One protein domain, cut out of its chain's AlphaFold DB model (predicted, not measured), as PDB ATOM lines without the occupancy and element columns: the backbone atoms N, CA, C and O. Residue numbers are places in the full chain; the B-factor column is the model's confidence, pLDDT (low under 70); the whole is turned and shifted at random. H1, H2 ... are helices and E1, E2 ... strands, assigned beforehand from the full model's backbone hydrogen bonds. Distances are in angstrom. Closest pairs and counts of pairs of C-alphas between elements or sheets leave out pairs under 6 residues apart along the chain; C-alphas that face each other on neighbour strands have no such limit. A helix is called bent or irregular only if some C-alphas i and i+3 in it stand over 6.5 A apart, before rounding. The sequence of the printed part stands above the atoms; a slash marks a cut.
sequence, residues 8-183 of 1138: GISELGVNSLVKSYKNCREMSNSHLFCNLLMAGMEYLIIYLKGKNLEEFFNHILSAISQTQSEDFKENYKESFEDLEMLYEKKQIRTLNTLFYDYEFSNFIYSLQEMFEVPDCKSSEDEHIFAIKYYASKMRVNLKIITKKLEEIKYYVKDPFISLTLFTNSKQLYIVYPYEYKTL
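This is residues 8 to 183 of the 1138 residues of an uncharacterized protein of Stentor coeruleus (UniProt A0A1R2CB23). A strongly twisted sheet of five strands makes one side of the domain, with H2 and H8 over one of its faces; H2 lies in the middle, and H3 to H7 form a helical cluster beyond it, away from the sheet. H4 is at the far end of that cluster, and the short H1 is at the opposite end of the domain, by E1 and E5. The printed part has 176 residues with eight named helices and five named strands, in the order H1 E1 H2 H3 H4 H5 H6 H7 H8 E2 E3 E4 E5, class mixed. The sheet order is E1 E5 E4 E2 E3, mixed, with E4 and E2 parallel. The whole is compact, with a radius of gyration of the C-alphas of 16.3 A and spans of 48 by 40 by 31 A.

The strands are E1, residues 21 to 27; E5, 172 to 177; E4, 161 to 167, 19.8 A long; E2, 140 to 146, 18.7 A; and E3, 151 to 154. The helices are H2, residues 29 to 46, 24.8 A; H8, 126 to 137; H3, 53 to 62; H4, 66 to 75; H5, 77 to 89, 18.4 A; H6, 92 to 100; H7, 102 to 113; and H1, 9 to 12. H1 begins at C-alpha 9 (42.714, -3.512, 27.025), and E5 ends at C-alpha 177 (37.544, 0.047, 19.602). H2 is irregular, with C-alphas 30 and 33 8.8 A apart, and has a kink of 30 degrees near residue 36.

E1 and E5 are antiparallel, with N 25 and O 174 2.9 A apart. E5 and E4, an antiparallel hairpin, have N 173 and O 166 at 2.9 A. E4 and E2 are parallel, with N 145 and O 165 at 2.8 A. E2 and E3, also a hairpin, have N 144 and O 152 at 2.8 A. H2 and H8 are on the same face, two layers, helices over one face of a sheet; H8 runs along E2 at a height of 9.3 A. H1 is on the sheet, only just over E5, with 3 of its C-alphas falling there. H2 is the hub, touching four helices. It touches H8 at Phe 33 and Tyr 134, 6.3 A between C-alphas, and H6 at Ile 45 and Ile 92, 6.3 A, opposite ways at a shallow tilt of 21 degrees. H7 touches it at Gln 112 and Phe 33, 6.4 A; H3 only just touches it, with 3 pairs of C-alphas within 8 A. H5 and H6 form a hairpin, only just touching, with 3 such pairs, the closest Leu 86 and Thr 94, 6.3 A. H4 and H7 are near each other. Every O i to N i+4 pair is within hydrogen-bond range in H3, H5, H6, H7 and H8, but 12 of 14 in H2 and 5 of 6 in H4; H1 is too short for one.

The C-alphas of Asn 15 and Thr 67 are the two farthest apart, 49.8 A. The printed part has no cut. The link from H7 to H8, residues 114 to 125, is long. Mean pLDDT of the printed part is 81.1; residues 65 to 69, 120 to 125, 169 and 179 to 183 are under 70.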
ATOM      1  N   GLY A   8      43.775  -0.055  30.232       81.62
ATOM      2  CA  GLY A   8      44.321  -0.611  28.996       81.62
ATOM      3  C   GLY A   8      43.669  -1.961  28.698       81.62
ATOM      4  O   GLY A   8      43.535  -2.791  29.593       81.62
ATOM      5  N   ILE A   9      43.301  -2.221  27.440       84.56
ATOM      6  CA  ILE A   9      42.714  -3.512  27.025       84.56
ATOM      7  C   ILE A   9      43.588  -4.726  27.412       84.56
ATOM      8  O   ILE A   9      43.081  -5.815  27.678       84.56
ATOM      9  N   SER A  10      44.907  -4.522  27.498       78.94
ATOM     10  CA  SER A  10      45.906  -5.503  27.929       78.94
ATOM     11  C   SER A  10      45.689  -6.016  29.355       78.94
ATOM     12  O   SER A  10      46.071  -7.146  29.650       78.94
ATOM     13  N   GLU A  11      45.023  -5.250  30.227       77.50
ATOM     14  CA  GLU A  11      44.689  -5.670  31.595       77.50
ATOM     15  C   GLU A  11      43.660  -6.814  31.638       77.50
ATOM     16  O   GLU A  11      43.555  -7.499  32.652       77.50
ATOM     17  N   LEU A  12      42.934  -7.070  30.541       78.00
ATOM     18  CA  LEU A  12      42.036  -8.226  30.423       78.00
ATOM     19  C   LEU A  12      42.785  -9.548  30.164       78.00
ATOM     20  O   LEU A  12      42.178 -10.614  30.243       78.00
ATOM     21  N   GLY A  13      44.079  -9.502  29.817       72.38
ATOM     22  CA  GLY A  13      44.896 -10.686  29.507       72.38
ATOM     23  C   GLY A  13      44.557 -11.397  28.186       72.38
ATOM     24  O   GLY A  13      45.116 -12.453  27.894       72.38
ATOM     25  N   VAL A  14      43.653 -10.841  27.373       78.19
ATOM     26  CA  VAL A  14      43.167 -11.445  26.120       78.19
ATOM     27  C   VAL A  14      43.851 -10.786  24.917       78.19
ATOM     28  O   VAL A  14      43.356  -9.818  24.343       78.19
ATOM     29  N   ASN A  15      45.003 -11.334  24.517       73.94
ATOM     30  CA  ASN A  15      45.868 -10.779  23.461       73.94
ATOM     31  C   ASN A  15      45.204 -10.637  22.072       73.94
ATOM     32  O   ASN A  15      45.703  -9.887  21.235       73.94
ATOM     33  N   SER A  16      44.092 -11.329  21.804       76.81
ATOM     34  CA  SER A  16      43.308 -11.158  20.572       76.81
ATOM     35  C   SER A  16      42.519  -9.844  20.552       76.81
ATOM     36  O   SER A  16      42.517  -9.167  19.525       76.81
ATOM     37  N   LEU A  17      41.915  -9.437  21.677       77.69
ATOM     38  CA  LEU A  17      41.123  -8.202  21.772       77.69
ATOM     39  C   LEU A  17      41.977  -6.943  21.582       77.69
ATOM     40  O   LEU A  17      41.483  -5.961  21.035       77.69
ATOM     41  N   VAL A  18      43.267  -7.002  21.937       77.19
ATOM     42  CA  VAL A  18      44.253  -5.914  21.770       77.19
ATOM     43  C   VAL A  18      44.393  -5.451  20.308       77.19
ATOM     44  O   VAL A  18      44.863  -4.348  20.055       77.19
ATOM     45  N   LYS A  19      43.984  -6.268  19.324       78.38
ATOM     46  CA  LYS A  19      44.016  -5.898  17.896       78.38
ATOM     47  C   LYS A  19      42.859  -4.997  17.455       78.38
ATOM     48  O   LYS A  19      43.001  -4.300  16.457       78.38
ATOM     49  N   SER A  20      41.726  -5.042  18.153       79.94
ATOM     50  CA  SER A  20      40.478  -4.374  17.742       79.94
ATOM     51  C   SER A  20      40.021  -3.323  18.751       79.94
ATOM     52  O   SER A  20      39.461  -2.298  18.368       79.94
ATOM     53  N   TYR A  21      40.312  -3.545  20.033       84.19
ATOM     54  CA  TYR A  21      39.939  -2.691  21.153       84.19
ATOM     55  C   TYR A  21      41.184  -2.120  21.810       84.19
ATOM     56  O   TYR A  21      42.192  -2.807  21.928       84.19
ATOM     57  N   LYS A  22      41.113  -0.855  22.228       83.25
ATOM     58  CA  LYS A  22      42.235  -0.099  22.800       83.25
ATOM     59  C   LYS A  22      42.138   0.005  24.320       83.25
ATOM     60  O   LYS A  22      43.126  -0.159  25.036       83.25
ATOM     61  N   ASN A  23      40.922   0.252  24.798       87.06
ATOM     62  CA  ASN A  23      40.607   0.577  26.182       87.06
ATOM     63  C   ASN A  23      39.454  -0.297  26.691       87.06
ATOM     64  O   ASN A  23      38.610  -0.733  25.905       87.06
ATOM     65  N   CYS A  24      39.352  -0.468  28.008       86.88
ATOM     66  CA  CYS A  24      38.185  -1.064  28.655       86.88
ATOM     67  C   CYS A  24      37.748  -0.298  29.916       86.88
ATOM     68  O   CYS A  24      38.520   0.456  30.511       86.88
ATOM     69  N   ARG A  25      36.494  -0.492  30.336       87.56
ATOM     70  CA  ARG A  25      35.953  -0.043  31.629       87.56
ATOM     71  C   ARG A  25      35.194  -1.193  32.271       87.56
ATOM     72  O   ARG A  25      34.323  -1.777  31.642       87.56
ATOM     73  N   GLU A  26      35.512  -1.506  33.519       86.44
ATOM     74  CA  GLU A  26      34.813  -2.531  34.297       86.44
ATOM     75  C   GLU A  26      33.442  -2.019  34.764       86.44
ATOM     76  O   GLU A  26      33.363  -0.971  35.408       86.44
ATOM     77  N   MET A  27      32.381  -2.768  34.459       84.62
ATOM     78  CA  MET A  27      31.025  -2.514  34.945       84.62
ATOM     79  C   MET A  27      30.835  -3.148  36.325       84.62
ATOM     80  O   MET A  27      31.261  -4.275  36.573       84.62
ATOM     81  N   SER A  28      30.148  -2.447  37.223       80.75
ATOM     82  CA  SER A  28      29.702  -2.992  38.510       80.75
ATOM     83  C   SER A  28      28.289  -3.561  38.388       80.75
ATOM     84  O   SER A  28      27.376  -2.818  38.023       80.75
ATOM     85  N   ASN A  29      28.088  -4.828  38.763       75.50
ATOM     86  CA  ASN A  29      26.799  -5.533  38.653       75.50
ATOM     87  C   ASN A  29      25.650  -4.838  39.419       75.50
ATOM     88  O   ASN A  29      24.491  -5.003  39.064       75.50
ATOM     89  N   SER A  30      25.961  -4.015  40.427       74.19
ATOM     90  CA  SER A  30      25.000  -3.187  41.171       74.19
ATOM     91  C   SER A  30      24.455  -1.976  40.397       74.19
ATOM     92  O   SER A  30      23.456  -1.392  40.807       74.19
ATOM     93  N   HIS A  31      25.125  -1.550  39.321       79.25
ATOM     94  CA  HIS A  31      24.881  -0.269  38.636       79.25
ATOM     95  C   HIS A  31      24.946  -0.445  37.107       79.25
ATOM     96  O   HIS A  31      25.622   0.312  36.402       79.25
ATOM     97  N   LEU A  32      24.325  -1.511  36.590       85.25
ATOM     98  CA  LEU A  32      24.391  -1.881  35.169       85.25
ATOM     99  C   LEU A  32      23.797  -0.787  34.268       85.25
ATOM    100  O   LEU A  32      24.446  -0.401  33.296       85.25
ATOM    101  N   PHE A  33      22.641  -0.228  34.647       87.50
ATOM    102  CA  PHE A  33      22.008   0.912  33.977       87.50
ATOM    103  C   PHE A  33      22.947   2.125  33.934       87.50
ATOM    104  O   PHE A  33      23.267   2.607  32.851       87.50
ATOM    105  N   CYS A  34      23.478   2.562  35.082       86.00
ATOM    106  CA  CYS A  34      24.341   3.746  35.164       86.00
ATOM    107  C   CYS A  34      25.613   3.607  34.306       86.00
ATOM    108  O   CYS A  34      26.043   4.567  33.671       86.00
ATOM    109  N   ASN A  35      26.212   2.409  34.261       86.62
ATOM    110  CA  ASN A  35      27.384   2.134  33.422       86.62
ATOM    111  C   ASN A  35      27.042   2.100  31.921       86.62
ATOM    112  O   ASN A  35      27.835   2.591  31.115       86.62
ATOM    113  N   LEU A  36      25.887   1.538  31.544       88.00
ATOM    114  CA  LEU A  36      25.427   1.473  30.153       88.00
ATOM    115  C   LEU A  36      25.044   2.863  29.621       88.00
ATOM    116  O   LEU A  36      25.490   3.253  28.543       88.00
ATOM    117  N   LEU A  37      24.307   3.637  30.422       89.69
ATOM    118  CA  LEU A  37      23.950   5.028  30.151       89.69
ATOM    119  C   LEU A  37      25.201   5.892  29.960       89.69
ATOM    120  O   LEU A  37      25.303   6.613  28.969       89.69
ATOM    121  N   MET A  38      26.195   5.753  30.849       88.12
ATOM    122  CA  MET A  38      27.488   6.422  30.689       88.12
ATOM    123  C   MET A  38      28.177   6.046  29.384       88.12
ATOM    124  O   MET A  38      28.572   6.933  28.638       88.12
ATOM    125  N   ALA A  39      28.302   4.752  29.078       87.25
ATOM    126  CA  ALA A  39      28.925   4.308  27.833       87.25
ATOM    127  C   ALA A  39      28.216   4.891  26.595       87.25
ATOM    128  O   ALA A  39      28.885   5.267  25.634       87.25
ATOM    129  N   GLY A  40      26.887   5.039  26.641       88.06
ATOM    130  CA  GLY A  40      26.111   5.682  25.584       88.06
ATOM    131  C   GLY A  40      26.339   7.188  25.463       88.06
ATOM    132  O   GLY A  40      26.656   7.671  24.377       88.06
ATOM    133  N   MET A  41      26.266   7.936  26.566       88.94
ATOM    134  CA  MET A  41      26.527   9.382  26.558       88.94
ATOM    135  C   MET A  41      27.980   9.696  26.160       88.94
ATOM    136  O   MET A  41      28.225  10.614  25.376       88.94
ATOM    137  N   GLU A  42      28.947   8.900  26.630       87.44
ATOM    138  CA  GLU A  42      30.348   8.987  26.206       87.44
ATOM    139  C   GLU A  42      30.499   8.692  24.712       87.44
ATOM    140  O   GLU A  42      31.199   9.431  24.020       87.44
ATOM    141  N   TYR A  43      29.824   7.660  24.195       85.44
ATOM    142  CA  TYR A  43      29.863   7.316  22.777       85.44
ATOM    143  C   TYR A  43      29.322   8.450  21.895       85.44
ATOM    144  O   TYR A  43      29.992   8.881  20.950       85.44
ATOM    145  N   LEU A  44      28.140   8.977  22.234       87.00
ATOM    146  CA  LEU A  44      27.500  10.072  21.505       87.00
ATOM    147  C   LEU A  44      28.380  11.328  21.502       87.00
ATOM    148  O   LEU A  44      28.554  11.952  20.456       87.00
ATOM    149  N   ILE A  45      29.003  11.672  22.633       86.12
ATOM    150  CA  ILE A  45      29.918  12.817  22.735       86.12
ATOM    151  C   ILE A  45      31.219  12.596  21.949       86.12
ATOM    152  O   ILE A  45      31.619  13.476  21.187       86.12
ATOM    153  N   ILE A  46      31.891  11.455  22.128       81.31
ATOM    154  CA  ILE A  46      33.230  11.209  21.566       81.31
ATOM    155  C   ILE A  46      33.166  10.968  20.054       81.31
ATOM    156  O   ILE A  46      33.952  11.558  19.312       81.31
ATOM    157  N   TYR A  47      32.248  10.113  19.595       77.25
ATOM    158  CA  TYR A  47      32.220   9.640  18.208       77.25
ATOM    159  C   TYR A  47      31.188  10.392  17.358       77.25
ATOM    160  O   TYR A  47      31.518  10.825  16.254       77.25
ATOM    161  N   LEU A  48      29.977  10.644  17.878       81.00
ATOM    162  CA  LEU A  48      28.943  11.411  17.159       81.00
ATOM    163  C   LEU A  48      28.983  12.929  17.439       81.00
ATOM    164  O   LEU A  48      28.108  13.665  16.981       81.00
ATOM    165  N   LYS A  49      30.004  13.428  18.157       79.69
ATOM    166  CA  LYS A  49      30.208  14.857  18.493       79.69
ATOM    167  C   LYS A  49      29.011  15.499  19.218       79.69
ATOM    168  O   LYS A  49      28.734  16.686  19.053       79.69
ATOM    169  N   GLY A  50      28.274  14.704  19.990       78.44
ATOM    170  CA  GLY A  50      27.051  15.105  20.684       78.44
ATOM    171  C   GLY A  50      25.865  15.391  19.752       78.44
ATOM    172  O   GLY A  50      24.987  16.178  20.112       78.44
ATOM    173  N   LYS A  51      25.820  14.795  18.553       77.88
ATOM    174  CA  LYS A  51      24.552  14.589  17.833       77.88
ATOM    175  C   LYS A  51      23.646  13.642  18.637       77.88
ATOM    176  O   LYS A  51      24.160  12.753  19.311       77.88
ATOM    177  N   ASN A  52      22.331  13.866  18.579       83.00
ATOM    178  CA  ASN A  52      21.272  13.027  19.167       83.00
ATOM    179  C   ASN A  52      21.426  12.723  20.684       83.00
ATOM    180  O   ASN A  52      20.748  11.850  21.210       83.00
ATOM    181  N   LEU A  53      22.293  13.445  21.410       86.00
ATOM    182  CA  LEU A  53      22.546  13.256  22.850       86.00
ATOM    183  C   LEU A  53      21.331  13.632  23.713       86.00
ATOM    184  O   LEU A  53      21.024  12.951  24.687       86.00
ATOM    185  N   GLU A  54      20.651  14.705  23.318       87.19
ATOM    186  CA  GLU A  54      19.394  15.174  23.896       87.19
ATOM    187  C   GLU A  54      18.249  14.200  23.573       87.19
ATOM    188  O   GLU A  54      17.576  13.727  24.479       87.19
ATOM    189  N   GLU A  55      18.089  13.810  22.303       86.25
ATOM    190  CA  GLU A  55      17.093  12.820  21.855       86.25
ATOM    191  C   GLU A  55      17.226  11.473  22.581       86.25
ATOM    192  O   GLU A  55      16.231  10.921  23.042       86.25
ATOM    193  N   PHE A  56      18.452  10.959  22.722       88.88
ATOM    194  CA  PHE A  56      18.753   9.713  23.430       88.88
ATOM    195  C   PHE A  56      18.314   9.770  24.898       88.88
ATOM    196  O   PHE A  56      17.687   8.835  25.397       88.88
ATOM    197  N   PHE A  57      18.597  10.876  25.591       86.56
ATOM    198  CA  PHE A  57      18.223  11.029  26.996       86.56
ATOM    199  C   PHE A  57      16.720  11.301  27.168       86.56
ATOM    200  O   PHE A  57      16.071  10.681  28.011       86.56
ATOM    201  N   ASN A  58      16.136  12.146  26.316       85.19
ATOM    202  CA  ASN A  58      14.695  12.400  26.281       85.19
ATOM    203  C   ASN A  58      13.898  11.133  25.941       85.19
ATOM    204  O   ASN A  58      12.820  10.931  26.496       85.19
ATOM    205  N   HIS A  59      14.440  10.232  25.114       87.94
ATOM    206  CA  HIS A  59      13.829   8.928  24.877       87.94
ATOM    207  C   HIS A  59      13.773   8.076  26.154       87.94
ATOM    208  O   HIS A  59      12.712   7.540  26.477       87.94
ATOM    209  N   ILE A  60      14.864   8.016  26.925       86.06
ATOM    210  CA  ILE A  60      14.904   7.304  28.213       86.06
ATOM    211  C   ILE A  60      13.892   7.915  29.196       86.06
ATOM    212  O   ILE A  60      13.149   7.179  29.839       86.06
ATOM    213  N   LEU A  61      13.776   9.246  29.252       83.25
ATOM    214  CA  LEU A  61      12.758   9.921  30.069       83.25
ATOM    215  C   LEU A  61      11.318   9.659  29.592       83.25
ATOM    216  O   LEU A  61      10.407   9.626  30.415       83.25
ATOM    217  N   SER A  62      11.102   9.466  28.286       82.44
ATOM    218  CA  SER A  62       9.789   9.126  27.705       82.44
ATOM    219  C   SER A  62       9.387   7.659  27.900       82.44
ATOM    220  O   SER A  62       8.223   7.312  27.721       82.44
ATOM    221  N   ALA A  63      10.333   6.794  28.286       78.88
ATOM    222  CA  ALA A  63      10.075   5.397  28.633       78.88
ATOM    223  C   ALA A  63       9.562   5.212  30.081       78.88
ATOM    224  O   ALA A  63       9.299   4.079  30.492       78.88
ATOM    225  N   ILE A  64       9.424   6.311  30.833       77.12
ATOM    226  CA  ILE A  64       8.864   6.406  32.190       77.12
ATOM    227  C   ILE A  64       7.450   7.007  32.095       77.12
ATOM    228  O   ILE A  64       7.140   7.727  31.143       77.12
ATOM    229  N   SER A  65       6.563   6.712  33.053       64.94
ATOM    230  CA  SER A  65       5.191   7.242  33.019       64.94
ATOM    231  C   SER A  65       5.154   8.777  33.104       64.94
ATOM    232  O   SER A  65       5.978   9.397  33.776       64.94
ATOM    233  N   GLN A  66       4.183   9.404  32.429       62.84
ATOM    234  CA  GLN A  66       4.072  10.870  32.367       62.84
ATOM    235  C   GLN A  66       3.957  11.509  33.758       62.84
ATOM    236  O   GLN A  66       4.626  12.504  34.017       62.84
ATOM    237  N   THR A  67       3.191  10.899  34.666       58.50
ATOM    238  CA  THR A  67       3.023  11.365  36.051       58.50
ATOM    239  C   THR A  67       4.327  11.322  36.845       58.50
ATOM    240  O   THR A  67       4.682  12.304  37.483       58.50
ATOM    241  N   GLN A  68       5.099  10.233  36.749       64.44
ATOM    242  CA  GLN A  68       6.424  10.153  37.380       64.44
ATOM    243  C   GLN A  68       7.429  11.120  36.733       64.44
ATOM    244  O   GLN A  68       8.329  11.614  37.407       64.44
ATOM    245  N   SER A  69       7.282  11.414  35.436       69.12
ATOM    246  CA  SER A  69       8.188  12.294  34.690       69.12
ATOM    247  C   SER A  69       8.147  13.751  35.167       69.12
ATOM    248  O   SER A  69       9.175  14.422  35.100       69.12
ATOM    249  N   GLU A  70       6.997  14.258  35.622       73.62
ATOM    250  CA  GLU A  70       6.864  15.646  36.097       73.62
ATOM    251  C   GLU A  70       7.421  15.813  37.518       73.62
ATOM    252  O   GLU A  70       8.336  16.619  37.705       73.62
ATOM    253  N   ASP A  71       7.000  14.969  38.467       74.56
ATOM    254  CA  ASP A  71       7.550  14.939  39.832       74.56
ATOM    255  C   ASP A  71       9.083  14.771  39.817       74.56
ATOM    256  O   ASP A  71       9.812  15.445  40.548       74.56
ATOM    257  N   PHE A  72       9.607  13.898  38.951       80.12
ATOM    258  CA  PHE A  72      11.046  13.668  38.809       80.12
ATOM    259  C   PHE A  72      11.796  14.881  38.227       80.12
ATOM    260  O   PHE A  72      12.925  15.158  38.634       80.12
ATOM    261  N   LYS A  73      11.179  15.645  37.314       79.88
ATOM    262  CA  LYS A  73      11.765  16.883  36.766       79.88
ATOM    263  C   LYS A  73      11.810  18.013  37.789       79.88
ATOM    264  O   LYS A  73      12.795  18.746  37.811       79.88
ATOM    265  N   GLU A  74      10.789  18.151  38.635       81.69
ATOM    266  CA  GLU A  74      10.796  19.172  39.688       81.69
ATOM    267  C   GLU A  74      11.821  18.835  40.784       81.69
ATOM    268  O   GLU A  74      12.639  19.688  41.136       81.69
ATOM    269  N   ASN A  75      11.870  17.578  41.244       83.25
ATOM    270  CA  ASN A  75      12.813  17.137  42.282       83.25
ATOM    271  C   ASN A  75      14.297  17.227  41.870       83.25
ATOM    272  O   ASN A  75      15.148  17.447  42.729       83.25
ATOM    273  N   TYR A  76      14.623  17.075  40.581       84.12
ATOM    274  CA  TYR A  76      16.008  17.060  40.081       84.12
ATOM    275  C   TYR A  76      16.344  18.214  39.128       84.12
ATOM    276  O   TYR A  76      17.265  18.103  38.316       84.12
ATOM    277  N   LYS A  77      15.630  19.342  39.224       85.31
ATOM    278  CA  LYS A  77      15.762  20.488  38.308       85.31
ATOM    279  C   LYS A  77      17.209  20.952  38.072       85.31
ATOM    280  O   LYS A  77      17.577  21.213  36.932       85.31
ATOM    281  N   GLU A  78      18.047  21.001  39.108       84.50
ATOM    282  CA  GLU A  78      19.453  21.421  38.975       84.50
ATOM    283  C   GLU A  78      20.290  20.399  38.168       84.50
ATOM    284  O   GLU A  78      21.088  20.785  37.318       84.50
ATOM    285  N   SER A  79      20.010  19.094  38.301       85.56
ATOM    286  CA  SER A  79      20.606  18.042  37.449       85.56
ATOM    287  C   SER A  79      20.115  18.085  35.991       85.56
ATOM    288  O   SER A  79      20.825  17.629  35.093       85.56
ATOM    289  N   PHE A  80      18.928  18.645  35.735       84.88
ATOM    290  CA  PHE A  80      18.442  18.922  34.379       84.88
ATOM    291  C   PHE A  80      19.127  20.146  33.749       84.88
ATOM    292  O   PHE A  80      19.493  20.088  32.577       84.88
ATOM    293  N   GLU A  81      19.379  21.211  34.516       84.88
ATOM    294  CA  GLU A  81      20.177  22.362  34.056       84.88
ATOM    295  C   GLU A  81      21.630  21.948  33.735       84.88
ATOM    296  O   GLU A  81      22.202  22.385  32.733       84.88
ATOM    297  N   ASP A  82      22.208  21.024  34.509       85.69
ATOM    298  CA  ASP A  82      23.511  20.409  34.218       85.69
ATOM    299  C   ASP A  82      23.512  19.534  32.945       85.69
ATOM    300  O   ASP A  82      24.502  19.505  32.202       85.69
ATOM    301  N   LEU A  83      22.404  18.848  32.640       83.69
ATOM    302  CA  LEU A  83      22.231  18.123  31.373       83.69
ATOM    303  C   LEU A  83      22.116  19.067  30.179       83.69
ATOM    304  O   LEU A  83      22.773  18.831  29.166       83.69
ATOM    305  N   GLU A  84      21.349  20.149  30.296       84.94
ATOM    306  CA  GLU A  84      21.256  21.177  29.256       84.94
ATOM    307  C   GLU A  84      22.638  21.804  28.998       84.94
ATOM    308  O   GLU A  84      23.106  21.870  27.858       84.94
ATOM    309  N   MET A  85      23.381  22.110  30.066       85.31
ATOM    310  CA  MET A  85      24.774  22.556  30.002       85.31
ATOM    311  C   MET A  85      25.705  21.535  29.312       85.31
ATOM    312  O   MET A  85      26.667  21.918  28.631       85.31
ATOM    313  N   LEU A  86      25.448  20.232  29.466       86.12
ATOM    314  CA  LEU A  86      26.162  19.175  28.750       86.12
ATOM    315  C   LEU A  86      25.766  19.118  27.264       86.12
ATOM    316  O   LEU A  86      26.651  18.948  26.417       86.12
ATOM    317  N   TYR A  87      24.480  19.280  26.939       85.44
ATOM    318  CA  TYR A  87      23.977  19.326  25.564       85.44
ATOM    319  C   TYR A  87      24.509  20.549  24.807       85.44
ATOM    320  O   TYR A  87      24.868  20.415  23.638       85.44
ATOM    321  N   GLU A  88      24.666  21.705  25.458       83.00
ATOM    322  CA  GLU A  88      25.358  22.863  24.880       83.00
ATOM    323  C   GLU A  88      26.846  22.574  24.629       83.00
ATOM    324  O   GLU A  88      27.364  22.769  23.526       83.00
ATOM    325  N   LYS A  89      27.565  22.128  25.670       84.94
ATOM    326  CA  LYS A  89      29.038  22.081  25.657       84.94
ATOM    327  C   LYS A  89      29.603  20.889  24.895       84.94
ATOM    328  O   LYS A  89      30.753  20.969  24.456       84.94
ATOM    329  N   LYS A  90      28.841  19.792  24.786       85.81
ATOM    330  CA  LYS A  90      29.177  18.533  24.087       85.81
ATOM    331  C   LYS A  90      30.584  18.022  24.423       85.81
ATOM    332  O   LYS A  90      31.327  17.552  23.565       85.81
ATOM    333  N   GLN A  91      30.972  18.155  25.694       84.50
ATOM    334  CA  GLN A  91      32.330  17.910  26.174       84.50
ATOM    335  C   GLN A  91      32.400  16.714  27.119       84.50
ATOM    336  O   GLN A  91      31.786  16.692  28.184       84.50
ATOM    337  N   ILE A  92      33.276  15.766  26.780       82.56
ATOM    338  CA  ILE A  92      33.550  14.569  27.586       82.56
ATOM    339  C   ILE A  92      34.052  14.909  29.000       82.56
ATOM    340  O   ILE A  92      33.826  14.147  29.936       82.56
ATOM    341  N   ARG A  93      34.693  16.074  29.182       82.69
ATOM    342  CA  ARG A  93      35.100  16.582  30.503       82.69
ATOM    343  C   ARG A  93      33.889  16.916  31.375       82.69
ATOM    344  O   ARG A  93      33.861  16.475  32.514       82.69
ATOM    345  N   THR A  94      32.895  17.615  30.824       84.69
ATOM    346  CA  THR A  94      31.643  17.950  31.520       84.69
ATOM    347  C   THR A  94      30.913  16.679  31.944       84.69
ATOM    348  O   THR A  94      30.635  16.527  33.126       84.69
ATOM    349  N   LEU A  95      30.725  15.711  31.035       85.25
ATOM    350  CA  LEU A  95      30.092  14.424  31.363       85.25
ATOM    351  C   LEU A  95      30.818  13.690  32.505       85.25
ATOM    352  O   LEU A  95      30.178  13.198  33.431       85.25
ATOM    353  N   ASN A  96      32.155  13.645  32.472       83.00
ATOM    354  CA  ASN A  96      32.930  13.045  33.560       83.00
ATOM    355  C   ASN A  96      32.737  13.798  34.885       83.00
ATOM    356  O   ASN A  96      32.563  13.146  35.909       83.00
ATOM    357  N   THR A  97      32.742  15.136  34.882       85.50
ATOM    358  CA  THR A  97      32.480  15.942  36.086       85.50
ATOM    359  C   THR A  97      31.106  15.633  36.683       85.50
ATOM    360  O   THR A  97      31.045  15.348  37.874       85.50
ATOM    361  N   LEU A  98      30.045  15.584  35.870       86.12
ATOM    362  CA  LEU A  98      28.686  15.284  36.342       86.12
ATOM    363  C   LEU A  98      28.590  13.901  37.008       86.12
ATOM    364  O   LEU A  98      28.057  13.776  38.101       86.12
ATOM    365  N   PHE A  99      29.195  12.856  36.435       81.25
ATOM    366  CA  PHE A  99      29.193  11.519  37.056       81.25
ATOM    367  C   PHE A  99      30.163  11.355  38.254       81.25
ATOM    368  O   PHE A  99      30.152  10.316  38.932       81.25
ATOM    369  N   TYR A 100      30.985  12.369  38.551       81.06
ATOM    370  CA  TYR A 100      31.659  12.494  39.847       81.06
ATOM    371  C   TYR A 100      30.824  13.255  40.881       81.06
ATOM    372  O   TYR A 100      31.030  13.008  42.073       81.06
ATOM    373  N   ASP A 101      29.882  14.099  40.454       84.88
ATOM    374  CA  ASP A 101      28.947  14.764  41.355       84.88
ATOM    375  C   ASP A 101      28.043  13.748  42.072       84.88
ATOM    376  O   ASP A 101      27.752  12.659  41.566       84.88
ATOM    377  N   TYR A 102      27.646  14.080  43.296       83.81
ATOM    378  CA  TYR A 102      26.786  13.257  44.131       83.81
ATOM    379  C   TYR A 102      25.307  13.441  43.781       83.81
ATOM    380  O   TYR A 102      24.571  12.455  43.743       83.81
ATOM    381  N   GLU A 103      24.873  14.661  43.469       83.50
ATOM    382  CA  GLU A 103      23.457  14.951  43.216       83.50
ATOM    383  C   GLU A 103      23.037  14.393  41.856       83.50
ATOM    384  O   GLU A 103      22.089  13.610  41.771       83.50
ATOM    385  N   PHE A 104      23.859  14.626  40.828       85.56
ATOM    386  CA  PHE A 104      23.695  13.989  39.524       85.56
ATOM    387  C   PHE A 104      23.815  12.452  39.592       85.56
ATOM    388  O   PHE A 104      23.098  11.730  38.902       85.56
ATOM    389  N   SER A 105      24.679  11.912  40.467       83.06
ATOM    390  CA  SER A 105      24.734  10.461  40.710       83.06
ATOM    391  C   SER A 105      23.420   9.918  41.288       83.06
ATOM    392  O   SER A 105      22.974   8.852  40.864       83.06
ATOM    393  N   ASN A 106      22.802  10.628  42.238       84.56
ATOM    394  CA  ASN A 106      21.524  10.235  42.841       84.56
ATOM    395  C   ASN A 106      20.375  10.321  41.829       84.56
ATOM    396  O   ASN A 106      19.581   9.390  41.739       84.56
ATOM    397  N   PHE A 107      20.334  11.383  41.020       87.94
ATOM    398  CA  PHE A 107      19.404  11.538  39.899       87.94
ATOM    399  C   PHE A 107      19.420  10.316  38.963       87.94
ATOM    400  O   PHE A 107      18.369   9.756  38.655       87.94
ATOM    401  N   ILE A 108      20.607   9.823  38.581       86.06
ATOM    402  CA  ILE A 108      20.732   8.615  37.747       86.06
ATOM    403  C   ILE A 108      20.336   7.323  38.492       86.06
ATOM    404  O   ILE A 108      19.899   6.369  37.845       86.06
ATOM    405  N   TYR A 109      20.427   7.267  39.826       83.38
ATOM    406  CA  TYR A 109      19.910   6.123  40.589       83.38
ATOM    407  C   TYR A 109      18.392   6.104  40.671       83.38
ATOM    408  O   TYR A 109      17.809   5.073  40.355       83.38
ATOM    409  N   SER A 110      17.742   7.219  40.992       84.81
ATOM    410  CA  SER A 110      16.277   7.260  40.990       84.81
ATOM    411  C   SER A 110      15.704   7.137  39.570       84.81
ATOM    412  O   SER A 110      14.624   6.579  39.392       84.81
ATOM    413  N   LEU A 111      16.476   7.506  38.536       84.56
ATOM    414  CA  LEU A 111      16.191   7.121  37.150       84.56
ATOM    415  C   LEU A 111      16.250   5.593  36.941       84.56
ATOM    416  O   LEU A 111      15.371   5.052  36.278       84.56
ATOM    417  N   GLN A 112      17.241   4.890  37.508       84.62
ATOM    418  CA  GLN A 112      17.321   3.419  37.468       84.62
ATOM    419  C   GLN A 112      16.166   2.760  38.246       84.62
ATOM    420  O   GLN A 112      15.626   1.760  37.782       84.62
ATOM    421  N   GLU A 113      15.784   3.296  39.407       82.31
ATOM    422  CA  GLU A 113      14.724   2.744  40.271       82.31
ATOM    423  C   GLU A 113      13.341   2.764  39.597       82.31
ATOM    424  O   GLU A 113      12.537   1.869  39.838       82.31
ATOM    425  N   MET A 114      13.088   3.706  38.681       82.44
ATOM    426  CA  MET A 114      11.874   3.721  37.848       82.44
ATOM    427  C   MET A 114      11.867   2.663  36.725       82.44
ATOM    428  O   MET A 114      10.835   2.462  36.084       82.44
ATOM    429  N   PHE A 115      12.979   1.959  36.481       80.56
ATOM    430  CA  PHE A 115      13.066   0.842  35.535       80.56
ATOM    431  C   PHE A 115      13.130  -0.506  36.262       80.56
ATOM    432  O   PHE A 115      14.156  -1.189  36.234       80.56
ATOM    433  N   GLU A 116      12.006  -0.927  36.851       73.50
ATOM    434  CA  GLU A 116      11.849  -2.295  37.358       73.50
ATOM    435  C   GLU A 116      12.244  -3.316  36.276       73.50
ATOM    436  O   GLU A 116      11.756  -3.275  35.138       73.50
ATOM    437  N   VAL A 117      13.169  -4.216  36.621       79.06
ATOM    438  CA  VAL A 117      13.632  -5.306  35.753       79.06
ATOM    439  C   VAL A 117      12.810  -6.552  36.087       79.06
ATOM    440  O   VAL A 117      12.827  -6.965  37.245       79.06
ATOM    441  N   PRO A 118      12.113  -7.178  35.120       75.88
ATOM    442  CA  PRO A 118      11.371  -8.410  35.379       75.88
ATOM    443  C   PRO A 118      12.279  -9.556  35.845       75.88
ATOM    444  O   PRO A 118      13.395  -9.699  35.341       75.88
ATOM    445  N   ASP A 119      11.779 -10.417  36.733       71.00
ATOM    446  CA  ASP A 119      12.500 -11.621  37.163       71.00
ATOM    447  C   ASP A 119      12.855 -12.527  35.971       71.00
ATOM    448  O   ASP A 119      12.009 -12.842  35.122       71.00
ATOM    449  N   CYS A 120      14.109 -12.985  35.917       61.22
ATOM    450  CA  CYS A 120      14.581 -13.865  34.852       61.22
ATOM    451  C   CYS A 120      13.953 -15.264  34.990       61.22
ATOM    452  O   CYS A 120      14.176 -15.966  35.973       61.22
ATOM    453  N   LYS A 121      13.177 -15.688  33.985       53.62
ATOM    454  CA  LYS A 121      12.507 -17.007  33.948       53.62
ATOM    455  C   LYS A 121      13.277 -18.077  33.163       53.62
ATOM    456  O   LYS A 121      12.752 -19.167  32.949       53.62
ATOM    457  N   SER A 122      14.484 -17.770  32.688       55.19
ATOM    458  CA  SER A 122      15.313 -18.650  31.857       55.19
ATOM    459  C   SER A 122      16.672 -18.919  32.509       55.19
ATOM    460  O   SER A 122      17.082 -18.231  33.438       55.19
ATOM    461  N   SER A 123      17.405 -19.910  31.999       52.78
ATOM    462  CA  SER A 123      18.760 -20.244  32.459       52.78
ATOM    463  C   SER A 123      19.853 -19.321  31.888       52.78
ATOM    464  O   SER A 123      20.973 -19.774  31.655       52.78
ATOM    465  N   GLU A 124      19.531 -18.061  31.585       57.31
ATOM    466  CA  GLU A 124      20.531 -17.043  31.245       57.31
ATOM    467  C   GLU A 124      21.042 -16.361  32.522       57.31
ATOM    468  O   GLU A 124      20.277 -16.166  33.464       57.31
ATOM    469  N   ASP A 125      22.316 -15.946  32.540       69.50
ATOM    470  CA  ASP A 125      22.864 -15.142  33.641       69.50
ATOM    471  C   ASP A 125      21.981 -13.899  33.878       69.50
ATOM    472  O   ASP A 125      21.808 -13.077  32.973       69.50
ATOM    473  N   GLU A 126      21.481 -13.709  35.103       74.69
ATOM    474  CA  GLU A 126      20.578 -12.604  35.485       74.69
ATOM    475  C   GLU A 126      21.101 -11.228  35.033       74.69
ATOM    476  O   GLU A 126      20.355 -10.369  34.564       74.69
ATOM    477  N   HIS A 127      22.419 -11.026  35.121       76.62
ATOM    478  CA  HIS A 127      23.083  -9.794  34.700       76.62
ATOM    479  C   HIS A 127      23.054  -9.576  33.179       76.62
ATOM    480  O   HIS A 127      23.005  -8.430  32.735       76.62
ATOM    481  N   ILE A 128      23.074 -10.645  32.374       80.19
ATOM    482  CA  ILE A 128      22.928 -10.565  30.913       80.19
ATOM    483  C   ILE A 128      21.473 -10.242  30.559       80.19
ATOM    484  O   ILE A 128      21.244  -9.382  29.708       80.19
ATOM    485  N   PHE A 129      20.499 -10.851  31.243       84.62
ATOM    486  CA  PHE A 129      19.082 -10.520  31.068       84.62
ATOM    487  C   PHE A 129      18.798  -9.043  31.394       84.62
ATOM    488  O   PHE A 129      18.251  -8.319  30.559       84.62
ATOM    489  N   ALA A 130      19.268  -8.555  32.547       84.88
ATOM    490  CA  ALA A 130      19.145  -7.148  32.935       84.88
ATOM    491  C   ALA A 130      19.828  -6.196  31.930       84.88
ATOM    492  O   ALA A 130      19.270  -5.156  31.582       84.88
ATOM    493  N   ILE A 131      21.004  -6.559  31.403       86.62
ATOM    494  CA  ILE A 131      21.689  -5.786  30.355       86.62
ATOM    495  C   ILE A 131      20.868  -5.724  29.059       86.62
ATOM    496  O   ILE A 131      20.721  -4.634  28.506       86.62
ATOM    497  N   LYS A 132      20.302  -6.846  28.585       86.69
ATOM    498  CA  LYS A 132      19.414  -6.868  27.405       86.69
ATOM    499  C   LYS A 132      18.188  -5.974  27.622       86.69
ATOM    500  O   LYS A 132      17.837  -5.200  26.734       86.69
ATOM    501  N   TYR A 133      17.577  -6.035  28.808       88.38
ATOM    502  CA  TYR A 133      16.422  -5.214  29.172       88.38
ATOM    503  C   TYR A 133      16.741  -3.712  29.151       88.38
ATOM    504  O   TYR A 133      16.084  -2.956  28.435       88.38
ATOM    505  N   TYR A 134      17.792  -3.274  29.854       88.69
ATOM    506  CA  TYR A 134      18.199  -1.864  29.845       88.69
ATOM    507  C   TYR A 134      18.612  -1.391  28.442       88.69
ATOM    508  O   TYR A 134      18.250  -0.288  28.040       88.69
ATOM    509  N   ALA A 135      19.306  -2.223  27.659       88.44
ATOM    510  CA  ALA A 135      19.676  -1.889  26.284       88.44
ATOM    511  C   ALA A 135      18.462  -1.759  25.352       88.44
ATOM    512  O   ALA A 135      18.434  -0.860  24.513       88.44
ATOM    513  N   SER A 136      17.428  -2.586  25.538       87.62
ATOM    514  CA  SER A 136      16.143  -2.432  24.849       87.62
ATOM    515  C   SER A 136      15.484  -1.087  25.191       87.62
ATOM    516  O   SER A 136      15.141  -0.332  24.283       87.62
ATOM    517  N   LYS A 137      15.405  -0.732  26.484       88.50
ATOM    518  CA  LYS A 137      14.832   0.542  26.966       88.50
ATOM    519  C   LYS A 137      15.618   1.787  26.529       88.50
ATOM    520  O   LYS A 137      15.023   2.840  26.354       88.50
ATOM    521  N   MET A 138      16.934   1.676  26.333       88.44
ATOM    522  CA  MET A 138      17.794   2.764  25.839       88.44
ATOM    523  C   MET A 138      17.953   2.788  24.302       88.44
ATOM    524  O   MET A 138      18.639   3.665  23.780       88.44
ATOM    525  N   ARG A 139      17.378   1.820  23.570       89.06
ATOM    526  CA  ARG A 139      17.604   1.580  22.125       89.06
ATOM    527  C   ARG A 139      19.093   1.478  21.758       89.06
ATOM    528  O   ARG A 139      19.608   2.192  20.898       89.06
ATOM    529  N   VAL A 140      19.785   0.569  22.439       89.75
ATOM    530  CA  VAL A 140      21.224   0.308  22.314       89.75
ATOM    531  C   VAL A 140      21.446  -1.073  21.705       89.75
ATOM    532  O   VAL A 140      21.078  -2.081  22.306       89.75
ATOM    533  N   ASN A 141      22.113  -1.142  20.551       90.81
ATOM    534  CA  ASN A 141      22.657  -2.409  20.061       90.81
ATOM    535  C   ASN A 141      23.806  -2.860  20.970       90.81
ATOM    536  O   ASN A 141      24.657  -2.053  21.357       90.81
ATOM    537  N   LEU A 142      23.873  -4.159  21.266       89.88
ATOM    538  CA  LEU A 142      24.951  -4.745  22.057       89.88
ATOM    539  C   LEU A 142      25.682  -5.843  21.296       89.88
ATOM    540  O   LEU A 142      25.074  -6.750  20.733       89.88
ATOM    541  N   LYS A 143      27.011  -5.814  21.374       90.56
ATOM    542  CA  LYS A 143      27.884  -6.910  20.949       90.56
ATOM    543  C   LYS A 143      28.634  -7.439  22.168       90.56
ATOM    544  O   LYS A 143      29.571  -6.805  22.639       90.56
ATOM    545  N   ILE A 144      28.207  -8.577  22.707       88.69
ATOM    546  CA  ILE A 144      28.809  -9.202  23.889       88.69
ATOM    547  C   ILE A 144      29.816 -10.259  23.426       88.69
ATOM    548  O   ILE A 144      29.446 -11.245  22.798       88.69
ATOM    549  N   ILE A 145      31.093 -10.061  23.748       88.06
ATOM    550  CA  ILE A 145      32.181 -10.992  23.436       88.06
ATOM    551  C   ILE A 145      32.492 -11.824  24.686       88.06
ATOM    552  O   ILE A 145      32.812 -11.274  25.744       88.06
ATOM    553  N   THR A 146      32.421 -13.152  24.592       85.50
ATOM    554  CA  THR A 146      32.794 -14.036  25.710       85.50
ATOM    555  C   THR A 146      34.312 -14.216  25.802       85.50
ATOM    556  O   THR A 146      35.056 -13.977  24.850       85.50
ATOM    557  N   LYS A 147      34.803 -14.731  26.936       81.31
ATOM    558  CA  LYS A 147      36.207 -15.155  27.106       81.31
ATOM    559  C   LYS A 147      36.707 -16.121  26.017       81.31
ATOM    560  O   LYS A 147      37.901 -16.142  25.732       81.31
ATOM    561  N   LYS A 148      35.815 -16.919  25.422       78.31
ATOM    562  CA  LYS A 148      36.137 -17.852  24.329       78.31
ATOM    563  C   LYS A 148      36.168 -17.181  22.947       78.31
ATOM    564  O   LYS A 148      36.458 -17.863  21.970       78.31
ATOM    565  N   LEU A 149      35.898 -15.874  22.871       77.12
ATOM    566  CA  LEU A 149      35.708 -15.098  21.638       77.12
ATOM    567  C   LEU A 149      34.439 -15.484  20.852       77.12
ATOM    568  O   LEU A 149      34.360 -15.241  19.652       77.12
ATOM    569  N   GLU A 150      33.433 -16.049  21.528       81.44
ATOM    570  CA  GLU A 150      32.082 -16.175  20.969       81.44
ATOM    571  C   GLU A 150      31.444 -14.770  20.950       81.44
ATOM    572  O   GLU A 150      31.502 -14.056  21.956       81.44
ATOM    573  N   GLU A 151      30.858 -14.357  19.822       83.88
ATOM    574  CA  GLU A 151      30.186 -13.057  19.684       83.88
ATOM    575  C   GLU A 151      28.663 -13.218  19.750       83.88
ATOM    576  O   GLU A 151      28.043 -13.747  18.830       83.88
ATOM    577  N   ILE A 152      28.046 -12.713  20.817       83.25
ATOM    578  CA  ILE A 152      26.590 -12.635  20.963       83.25
ATOM    579  C   ILE A 152      26.163 -11.219  20.568       83.25
ATOM    580  O   ILE A 152      26.438 -10.256  21.288       83.25
ATOM    581  N   LYS A 153      25.506 -11.079  19.414       87.00
ATOM    582  CA  LYS A 153      24.931  -9.805  18.962       87.00
ATOM    583  C   LYS A 153      23.471  -9.706  19.411       87.00
ATOM    584  O   LYS A 153      22.707 -10.649  19.238       87.00
ATOM    585  N   TYR A 154      23.087  -8.562  19.963       85.81
ATOM    586  CA  TYR A 154      21.716  -8.222  20.329       85.81
ATOM    587  C   TYR A 154      21.343  -6.911  19.637       85.81
ATOM    588  O   TYR A 154      21.937  -5.863  19.902       85.81
ATOM    589  N   TYR A 155      20.386  -7.003  18.717       85.19
ATOM    590  CA  TYR A 155      19.918  -5.894  17.897       85.19
ATOM    591  C   TYR A 155      18.590  -5.360  18.443       85.19
ATOM    592  O   TYR A 155      17.687  -6.136  18.757       85.19
ATOM    593  N   VAL A 156      18.469  -4.038  18.540       85.25
ATOM    594  CA  VAL A 156      17.249  -3.334  18.954       85.25
ATOM    595  C   VAL A 156      16.728  -2.525  17.769       85.25
ATOM    596  O   VAL A 156      17.513  -1.977  16.997       85.25
ATOM    597  N   LYS A 157      15.402  -2.450  17.606       77.38
ATOM    598  CA  LYS A 157      14.773  -1.695  16.514       77.38
ATOM    599  C   LYS A 157      15.120  -0.201  16.615       77.38
ATOM    600  O   LYS A 157      14.968   0.390  17.685       77.38
ATOM    601  N   ASP A 158      15.551   0.378  15.494       79.44
ATOM    602  CA  ASP A 158      16.066   1.746  15.294       79.44
ATOM    603  C   ASP A 158      16.953   2.234  16.470       79.44
ATOM    604  O   ASP A 158      16.505   3.000  17.327       79.44
ATOM    605  N   PRO A 159      18.199   1.734  16.579       84.12
ATOM    606  CA  PRO A 159      19.069   1.978  17.725       84.12
ATOM    607  C   PRO A 159      19.820   3.313  17.600       84.12
ATOM    608  O   PRO A 159      20.353   3.635  16.539       84.12
ATOM    609  N   PHE A 160      19.956   4.057  18.702       82.12
ATOM    610  CA  PHE A 160      20.763   5.287  18.729       82.12
ATOM    611  C   PHE A 160      22.265   5.002  18.579       82.12
ATOM    612  O   PHE A 160      23.004   5.807  18.013       82.12
ATOM    613  N   ILE A 161      22.731   3.881  19.141       87.00
ATOM    614  CA  ILE A 161      24.152   3.537  19.284       87.00
ATOM    615  C   ILE A 161      24.372   2.017  19.257       87.00
ATOM    616  O   ILE A 161      23.446   1.235  19.474       87.00
ATOM    617  N   SER A 162      25.629   1.598  19.079       87.38
ATOM    618  CA  SER A 162      26.075   0.213  19.275       87.38
ATOM    619  C   SER A 162      27.272   0.165  20.225       87.38
ATOM    620  O   SER A 162      28.259   0.871  20.006       87.38
ATOM    621  N   LEU A 163      27.201  -0.661  21.271       89.19
ATOM    622  CA  LEU A 163      28.245  -0.805  22.291       89.19
ATOM    623  C   LEU A 163      28.768  -2.246  22.362       89.19
ATOM    624  O   LEU A 163      27.994  -3.204  22.426       89.19
ATOM    625  N   THR A 164      30.092  -2.400  22.425       89.62
ATOM    626  CA  THR A 164      30.719  -3.706  22.660       89.62
ATOM    627  C   THR A 164      30.988  -3.926  24.149       89.62
ATOM    628  O   THR A 164      31.635  -3.114  24.816       89.62
ATOM    629  N   LEU A 165      30.539  -5.073  24.656       89.81
ATOM    630  CA  LEU A 165      30.833  -5.583  25.990       89.81
ATOM    631  C   LEU A 165      31.732  -6.825  25.898       89.81
ATOM    632  O   LEU A 165      31.695  -7.571  24.923       89.81
ATOM    633  N   PHE A 166      32.507  -7.084  26.942       88.94
ATOM    634  CA  PHE A 166      33.299  -8.296  27.131       88.94
ATOM    635  C   PHE A 166      32.950  -8.943  28.477       88.94
ATOM    636  O   PHE A 166      32.858  -8.247  29.490       88.94
ATOM    637  N   THR A 167      32.782 -10.270  28.506       86.25
ATOM    638  CA  THR A 167      32.468 -11.026  29.731       86.25
ATOM    639  C   THR A 167      33.476 -12.140  30.021       86.25
ATOM    640  O   THR A 167      33.800 -12.978  29.176       86.25
ATOM    641  N   ASN A 168      33.943 -12.169  31.273       78.19
ATOM    642  CA  ASN A 168      34.866 -13.164  31.826       78.19
ATOM    643  C   ASN A 168      34.162 -14.017  32.905       78.19
ATOM    644  O   ASN A 168      34.721 -14.243  33.976       78.19
ATOM    645  N   SER A 169      32.896 -14.379  32.648       69.31
ATOM    646  CA  SER A 169      31.957 -15.179  33.471       69.31
ATOM    647  C   SER A 169      31.694 -14.751  34.926       69.31
ATOM    648  O   SER A 169      30.860 -15.358  35.590       69.31
ATOM    649  N   LYS A 170      32.357 -13.706  35.437       70.06
ATOM    650  CA  LYS A 170      32.050 -13.071  36.739       70.06
ATOM    651  C   LYS A 170      32.067 -11.540  36.724       70.06
ATOM    652  O   LYS A 170      31.554 -10.920  37.650       70.06
ATOM    653  N   GLN A 171      32.667 -10.936  35.700       82.06
ATOM    654  CA  GLN A 171      32.787  -9.488  35.524       82.06
ATOM    655  C   GLN A 171      32.526  -9.123  34.062       82.06
ATOM    656  O   GLN A 171      32.932  -9.849  33.145       82.06
ATOM    657  N   LEU A 172      31.865  -7.981  33.885       87.06
ATOM    658  CA  LEU A 172      31.508  -7.373  32.609       87.06
ATOM    659  C   LEU A 172      32.365  -6.125  32.382       87.06
ATOM    660  O   LEU A 172      32.628  -5.359  33.309       87.06
ATOM    661  N   TYR A 173      32.792  -5.912  31.143       88.56
ATOM    662  CA  TYR A 173      33.618  -4.776  30.749       88.56
ATOM    663  C   TYR A 173      33.061  -4.142  29.478       88.56
ATOM    664  O   TYR A 173      32.829  -4.841  28.499       88.56
ATOM    665  N   ILE A 174      32.911  -2.822  29.449       89.25
ATOM    666  CA  ILE A 174      32.732  -2.071  28.199       89.25
ATOM    667  C   ILE A 174      34.098  -2.021  27.508       89.25
ATOM    668  O   ILE A 174      35.094  -1.695  28.162       89.25
ATOM    669  N   VAL A 175      34.171  -2.339  26.214       89.00
ATOM    670  CA  VAL A 175      35.423  -2.312  25.436       89.00
ATOM    671  C   VAL A 175      35.316  -1.341  24.263       89.00
ATOM    672  O   VAL A 175      34.387  -1.402  23.464       89.00
ATOM    673  N   TYR A 176      36.280  -0.426  24.163       86.62
ATOM    674  CA  TYR A 176      36.256   0.678  23.200       86.62
ATOM    675  C   TYR A 176      37.206   0.366  22.030       86.62
ATOM    676  O   TYR A 176      38.397   0.117  22.280       86.62
ATOM    677  N   PRO A 177      36.724   0.344  20.772       82.94
ATOM    678  CA  PRO A 177      37.544   0.047  19.602       82.94
ATOM    679  C   PRO A 177      38.571   1.154  19.326       82.94
ATOM    680  O   PRO A 177      38.452   2.275  19.828       82.94
ATOM    681  N   TYR A 178      39.593   0.845  18.521       74.00
ATOM    682  CA  TYR A 178      40.533   1.864  18.029       74.00
ATOM    683  C   TYR A 178      39.833   2.901  17.144       74.00
ATOM    684  O   TYR A 178      40.036   4.102  17.319       74.00
ATOM    685  N   GLU A 179      38.986   2.417  16.241       63.47
ATOM    686  CA  GLU A 179      38.170   3.196  15.317       63.47
ATOM    687  C   GLU A 179      36.757   2.607  15.357       63.47
ATOM    688  O   GLU A 179      36.583   1.396  15.226       63.47
ATOM    689  N   TYR A 180      35.744   3.445  15.576       57.94
ATOM    690  CA  TYR A 180      34.354   3.033  15.400       57.94
ATOM    691  C   TYR A 180      33.976   3.256  13.938       57.94
ATOM    692  O   TYR A 180      33.984   4.400  13.476       57.94
ATOM    693  N   LYS A 181      33.602   2.186  13.231       49.22
ATOM    694  CA  LYS A 181      32.872   2.321  11.969       49.22
ATOM    695  C   LYS A 181      31.569   3.078  12.228       49.22
ATOM    696  O   LYS A 181      30.866   2.807  13.202       49.22
ATOM    697  N   THR A 182      31.252   4.033  11.361       41.31
ATOM    698  CA  THR A 182      29.947   4.703  11.355       41.31
ATOM    699  C   THR A 182      28.856   3.709  10.973       41.31
ATOM    700  O   THR A 182      29.044   2.913  10.058       41.31
ATOM    701  N   LEU A 183      27.714   3.774  11.664       42.09
ATOM    702  CA  LEU A 183      26.715   2.697  11.743       42.09
ATOM    703  C   LEU A 183      26.009   2.307  10.425       42.09
ATOM    704  O   LEU A 183      25.178   1.409  10.436       42.09
TER     705      LEU A 183